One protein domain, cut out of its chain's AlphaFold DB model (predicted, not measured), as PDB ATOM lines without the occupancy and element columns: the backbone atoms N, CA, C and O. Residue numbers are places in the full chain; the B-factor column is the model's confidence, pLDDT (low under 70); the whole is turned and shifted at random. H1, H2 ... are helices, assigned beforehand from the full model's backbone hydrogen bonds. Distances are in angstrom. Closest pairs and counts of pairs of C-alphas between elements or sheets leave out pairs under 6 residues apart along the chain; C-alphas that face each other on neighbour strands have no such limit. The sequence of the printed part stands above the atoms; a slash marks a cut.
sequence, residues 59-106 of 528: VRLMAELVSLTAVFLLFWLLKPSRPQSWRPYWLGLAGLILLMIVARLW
ATOM      1  N   VAL A  59     221.186 215.195 182.081       89.19
ATOM      2  CA  VAL A  59     222.030 216.149 182.818       89.19
ATOM      3  C   VAL A  59     222.051 215.827 184.312       89.19
ATOM      4  O   VAL A  59     223.127 215.754 184.900       89.19
ATOM      5  N   ARG A  60     220.885 215.569 184.922       84.94
ATOM      6  CA  ARG A  60     220.796 215.187 186.338       84.94
ATOM      7  C   ARG A  60     221.523 213.870 186.606       84.94
ATOM      8  O   ARG A  60     222.261 213.787 187.579       84.94
ATOM      9  N   LEU A  61     221.381 212.881 185.721       84.44
ATOM     10  CA  LEU A  61     222.115 211.617 185.823       84.44
ATOM     11  C   LEU A  61     223.637 211.833 185.764       84.44
ATOM     12  O   LEU A  61     224.367 211.281 186.581       84.44
ATOM     13  N   MET A  62     224.125 212.651 184.828       91.19
ATOM     14  CA  MET A  62     225.555 212.959 184.721       91.19
ATOM     15  C   MET A  62     226.072 213.715 185.946       91.19
ATOM     16  O   MET A  62     227.152 213.397 186.435       91.19
ATOM     17  N   ALA A  63     225.302 214.667 186.474       90.44
ATOM     18  CA  ALA A  63     225.650 215.374 187.704       90.44
ATOM     19  C   ALA A  63     225.751 214.407 188.895       90.44
ATOM     20  O   ALA A  63     226.753 214.419 189.605       90.44
ATOM     21  N   GLU A  64     224.774 213.509 189.055       87.56
ATOM     22  CA  GLU A  64     224.801 212.452 190.075       87.56
ATOM     23  C   GLU A  64     226.059 211.570 189.937       87.56
ATOM     24  O   GLU A  64     226.739 211.307 190.930       87.56
ATOM     25  N   LEU A  65     226.419 211.161 188.713       87.81
ATOM     26  CA  LEU A  65     227.620 210.361 188.437       87.81
ATOM     27  C   LEU A  65     228.923 211.112 188.738       87.81
ATOM     28  O   LEU A  65     229.855 210.522 189.291       87.81
ATOM     29  N   VAL A  66     229.004 212.401 188.404       93.69
ATOM     30  CA  VAL A  66     230.165 213.247 188.720       93.69
ATOM     31  C   VAL A  66     230.312 213.403 190.232       93.69
ATOM     32  O   VAL A  66     231.408 213.203 190.752       93.69
ATOM     33  N   SER A  67     229.223 213.680 190.955       88.44
ATOM     34  CA  SER A  67     229.230 213.769 192.420       88.44
ATOM     35  C   SER A  67     229.654 212.453 193.070       88.44
ATOM     36  O   SER A  67     230.515 212.456 193.950       88.44
ATOM     37  N   LEU A  68     229.123 211.318 192.602       85.44
ATOM     38  CA  LEU A  68     229.550 209.988 193.046       85.44
ATOM     39  C   LEU A  68     231.051 209.790 192.808       85.44
ATOM     40  O   LEU A  68     231.780 209.430 193.731       85.44
ATOM     41  N   THR A  69     231.534 210.086 191.600       88.12
ATOM     42  CA  THR A  69     232.954 209.961 191.240       88.12
ATOM     43  C   THR A  69     233.841 210.846 192.117       88.12
ATOM     44  O   THR A  69     234.900 210.404 192.557       88.12
ATOM     45  N   ALA A  70     233.406 212.065 192.437       88.75
ATOM     46  CA  ALA A  70     234.124 212.965 193.334       88.75
ATOM     47  C   ALA A  70     234.233 212.393 194.757       88.75
ATOM     48  O   ALA A  70     235.312 212.440 195.345       88.75
ATOM     49  N   VAL A  71     233.163 211.786 195.284       84.50
ATOM     50  CA  VAL A  71     233.199 211.080 196.576       84.50
ATOM     51  C   VAL A  71     234.206 209.928 196.527       84.50
ATOM     52  O   VAL A  71     235.050 209.816 197.416       84.50
ATOM     53  N   PHE A  72     234.192 209.114 195.466       82.25
ATOM     54  CA  PHE A  72     235.174 208.040 195.274       82.25
ATOM     55  C   PHE A  72     236.619 208.563 195.225       82.25
ATOM     56  O   PHE A  72     237.501 207.998 195.876       82.25
ATOM     57  N   LEU A  73     236.869 209.652 194.494       85.25
ATOM     58  CA  LEU A  73     238.187 210.285 194.407       85.25
ATOM     59  C   LEU A  73     238.635 210.867 195.750       85.25
ATOM     60  O   LEU A  73     239.803 210.732 196.107       85.25
ATOM     61  N   LEU A  74     237.726 211.461 196.522       83.44
ATOM     62  CA  LEU A  74     238.016 211.976 197.858       83.44
ATOM     63  C   LEU A  74     238.466 210.847 198.796       83.44
ATOM     64  O   LEU A  74     239.491 210.973 199.464       83.44
ATOM     65  N   PHE A  75     237.763 209.709 198.789       75.25
ATOM     66  CA  PHE A  75     238.183 208.517 199.533       75.25
ATOM     67  C   PHE A  75     239.550 207.992 199.078       75.25
ATOM     68  O   PHE A  75     240.344 207.545 199.905       75.25
ATOM     69  N   TRP A  76     239.841 208.059 197.777       76.12
ATOM     70  CA  TRP A  76     241.133 207.651 197.231       76.12
ATOM     71  C   TRP A  76     242.278 208.590 197.647       76.12
ATOM     72  O   TRP A  76     243.361 208.116 197.991       76.12
ATOM     73  N   LEU A  77     242.041 209.905 197.667       81.31
ATOM     74  CA  LEU A  77     243.029 210.924 198.043       81.31
ATOM     75  C   LEU A  77     243.293 210.982 199.554       81.31
ATOM     76  O   LEU A  77     244.431 211.185 199.964       81.31
ATOM     77  N   LEU A  78     242.274 210.752 200.389       75.19
ATOM     78  CA  LEU A  78     242.393 210.707 201.856       75.19
ATOM     79  C   LEU A  78     243.070 209.426 202.379       75.19
ATOM     80  O   LEU A  78     243.090 209.160 203.584       75.19
ATOM     81  N   LYS A  79     243.631 208.616 201.480       66.81
ATOM     82  CA  LYS A  79     244.358 207.398 201.810       66.81
ATOM     83  C   LYS A  79     245.569 207.720 202.707       66.81
ATOM     84  O   LYS A  79     246.447 208.480 202.297       66.81
ATOM     85  N   PRO A  80     245.682 207.112 203.902       65.19
ATOM     86  CA  PRO A  80     246.825 207.339 204.777       65.19
ATOM     87  C   PRO A  80     248.118 206.807 204.140       65.19
ATOM     88  O   PRO A  80     248.155 205.716 203.574       65.19
ATOM     89  N   SER A  81     249.209 207.562 204.275       63.50
ATOM     90  CA  SER A  81     250.524 207.280 203.670       63.50
ATOM     91  C   SER A  81     251.286 206.107 204.314       63.50
ATOM     92  O   SER A  81     252.396 205.786 203.894       63.50
ATOM     93  N   ARG A  82     250.719 205.462 205.344       63.91
ATOM     94  CA  ARG A  82     251.300 204.309 206.054       63.91
ATOM     95  C   ARG A  82     250.576 203.009 205.675       63.91
ATOM     96  O   ARG A  82     249.388 203.058 205.365       63.91
ATOM     97  N   PRO A  83     251.242 201.838 205.729       53.53
ATOM     98  CA  PRO A  83     250.645 200.556 205.361       53.53
ATOM     99  C   PRO A  83     249.680 200.088 206.458       53.53
ATOM    100  O   PRO A  83     249.993 199.214 207.259       53.53
ATOM    101  N   GLN A  84     248.498 200.695 206.525       62.88
ATOM    102  CA  GLN A  84     247.397 200.240 207.366       62.88
ATOM    103  C   GLN A  84     246.330 199.592 206.482       62.88
ATOM    104  O   GLN A  84     246.098 200.033 205.356       62.88
ATOM    105  N   SER A  85     245.731 198.492 206.958       68.00
ATOM    106  CA  SER A  85     244.816 197.669 206.156       68.00
ATOM    107  C   SER A  85     243.677 198.516 205.582       68.00
ATOM    108  O   SER A  85     243.075 199.296 206.315       68.00
ATOM    109  N   TRP A  86     243.349 198.335 204.301       65.06
ATOM    110  CA  TRP A  86     242.307 199.105 203.602       65.06
ATOM    111  C   TRP A  86     240.877 198.668 203.972       65.06
ATOM    112  O   TRP A  86     239.904 199.229 203.471       65.06
ATOM    113  N   ARG A  87     240.739 197.668 204.854       69.94
ATOM    114  CA  ARG A  87     239.453 197.095 205.274       69.94
ATOM    115  C   ARG A  87     238.434 198.125 205.793       69.94
ATOM    116  O   ARG A  87     237.302 198.043 205.333       69.94
ATOM    117  N   PRO A  88     238.760 199.095 206.674       72.25
ATOM    118  CA  PRO A  88     237.745 199.997 207.220       72.25
ATOM    119  C   PRO A  88     237.177 200.964 206.170       72.25
ATOM    120  O   PRO A  88     235.990 201.264 206.211       72.25
ATOM    121  N   TYR A  89     237.975 201.386 205.182       72.56
ATOM    122  CA  TYR A  89     237.518 202.274 204.104       72.56
ATOM    123  C   TYR A  89     236.587 201.557 203.118       72.56
ATOM    124  O   TYR A  89     235.527 202.079 202.784       72.56
ATOM    125  N   TRP A  90     236.938 200.333 202.701       73.06
ATOM    126  CA  TRP A  90     236.065 199.514 201.851       73.06
ATOM    127  C   TRP A  90     234.783 199.083 202.566       73.06
ATOM    128  O   TRP A  90     233.736 199.028 201.931       73.06
ATOM    129  N   LEU A  91     234.842 198.827 203.878       79.00
ATOM    130  CA  LEU A  91     233.653 198.569 204.694       79.00
ATOM    131  C   LEU A  91     232.757 199.812 204.803       79.00
ATOM    132  O   LEU A  91     231.544 199.683 204.684       79.00
ATOM    133  N   GLY A  92     233.336 201.008 204.963       78.19
ATOM    134  CA  GLY A  92     232.584 202.267 204.966       78.19
ATOM    135  C   GLY A  92     231.892 202.545 203.629       78.19
ATOM    136  O   GLY A  92     230.703 202.856 203.599       78.19
ATOM    137  N   LEU A  93     232.601 202.351 202.516       78.62
ATOM    138  CA  LEU A  93     232.046 202.491 201.169       78.62
ATOM    139  C   LEU A  93     230.960 201.442 200.877       78.62
ATOM    140  O   LEU A  93     229.905 201.783 200.352       78.62
ATOM    141  N   ALA A  94     231.191 200.177 201.243       81.44
ATOM    142  CA  ALA A  94     230.189 199.122 201.114       81.44
ATOM    143  C   ALA A  94     228.946 199.415 201.968       81.44
ATOM    144  O   ALA A  94     227.832 199.192 201.506       81.44
ATOM    145  N   GLY A  95     229.127 199.971 203.172       85.38
ATOM    146  CA  GLY A  95     228.038 200.435 204.029       85.38
ATOM    147  C   GLY A  95     227.223 201.563 203.394       85.38
ATOM    148  O   GLY A  95     225.998 201.496 203.397       85.38
ATOM    149  N   LEU A  96     227.881 202.550 202.779       82.62
ATOM    150  CA  LEU A  96     227.236 203.633 202.021       82.62
ATOM    151  C   LEU A  96     226.448 203.112 200.812       82.62
ATOM    152  O   LEU A  96     225.298 203.500 200.612       82.62
ATOM    153  N   ILE A  97     227.037 202.200 200.032       83.25
ATOM    154  CA  ILE A  97     226.371 201.567 198.884       83.25
ATOM    155  C   ILE A  97     225.163 200.750 199.352       83.25
ATOM    156  O   ILE A  97     224.097 200.833 198.746       83.25
ATOM    157  N   LEU A  98     225.300 199.990 200.442       85.94
ATOM    158  CA  LEU A  98     224.199 199.227 201.020       85.94
ATOM    159  C   LEU A  98     223.077 200.154 201.504       85.94
ATOM    160  O   LEU A  98     221.923 199.892 201.194       85.94
ATOM    161  N   LEU A  99     223.403 201.253 202.190       84.88
ATOM    162  CA  LEU A  99     222.440 202.284 202.597       84.88
ATOM    163  C   LEU A  99     221.702 202.880 201.398       84.88
ATOM    164  O   LEU A  99     220.483 203.005 201.443       84.88
ATOM    165  N   MET A 100     222.408 203.184 200.307       80.81
ATOM    166  CA  MET A 100     221.784 203.649 199.065       80.81
ATOM    167  C   MET A 100     220.856 202.597 198.450       80.81
ATOM    168  O   MET A 100     219.770 202.940 197.990       80.81
ATOM    169  N   ILE A 101     221.263 201.323 198.425       83.25
ATOM    170  CA  ILE A 101     220.432 200.223 197.915       83.25
ATOM    171  C   ILE A 101     219.188 200.056 198.787       83.25
ATOM    172  O   ILE A 101     218.089 199.968 198.250       83.25
ATOM    173  N   VAL A 102     219.348 200.054 200.112       84.00
ATOM    174  CA  VAL A 102     218.243 199.966 201.071       84.00
ATOM    175  C   VAL A 102     217.297 201.145 200.894       84.00
ATOM    176  O   VAL A 102     216.107 200.914 200.746       84.00
ATOM    177  N   ALA A 103     217.802 202.377 200.811       78.06
ATOM    178  CA  ALA A 103     216.984 203.563 200.562       78.06
ATOM    179  C   ALA A 103     216.233 203.483 199.222       78.06
ATOM    180  O   ALA A 103     215.086 203.895 199.137       78.06
ATOM    181  N   ARG A 104     216.846 202.908 198.176       75.06
ATOM    182  CA  ARG A 104     216.212 202.764 196.855       75.06
ATOM    183  C   ARG A 104     215.185 201.629 196.787       75.06
ATOM    184  O   ARG A 104     214.255 201.695 195.991       75.06
ATOM    185  N   LEU A 105     215.401 200.561 197.552       80.75
ATOM    186  CA  LEU A 105     214.491 199.416 197.654       80.75
ATOM    187  C   LEU A 105     213.441 199.609 198.752       80.75
ATOM    188  O   LEU A 105     212.535 198.781 198.868       80.75
ATOM    189  N   TRP A 106     213.557 200.676 199.546       78.38
ATOM    190  CA  TRP A 106     212.574 201.045 200.545       78.38
ATOM    191  C   TRP A 106     211.269 201.363 199.826       78.38
ATOM    192  O   TRP A 106     211.132 202.390 199.166       78.38
TER     193      TRP A 106
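Overview. This is residues 59 to 106 of the 528 residues of an uncharacterized protein of Anaerolineae bacterium (UniProt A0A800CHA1). Two long straight helices, H1 and H2, form a flat, open V that folds back on itself, with a bowed loop, residues 78 to 86, joining them at the narrow end. The arms come nearest beside this loop and spread toward the two printed ends, with nothing between them. The printed part has 48 residues, is all helix with no named strand, and is loose, with a radius of gyration of the C-alphas of 13.2 A and spans of 38 by 25 by 7 A.

Along the chain. H1, residues 59 to 77, begins at C-alpha 59 (222.030, 216.149, 182.818) and is 26.5 A long from first to last C-alpha. H2, residues 87 to 105, is 26.2 A long and ends at C-alpha 105 (214.491, 199.416, 197.654).

Arrangement. H1 and H2 are close but not clearly touching; their closest C-alphas, of Phe 75 and Tyr 89, are 7.8 A apart. They run opposite ways at a shallow tilt of 20 degrees. In H1 and H2 every O i to N i+4 pair is within hydrogen-bond range.

Size, cuts and confidence. The C-alphas of Val 59 and Pro 83, the two farthest apart, are 39.6 A apart. The link is short, and the printed part has no cut. Residues 79 to 87 have pLDDT under 70.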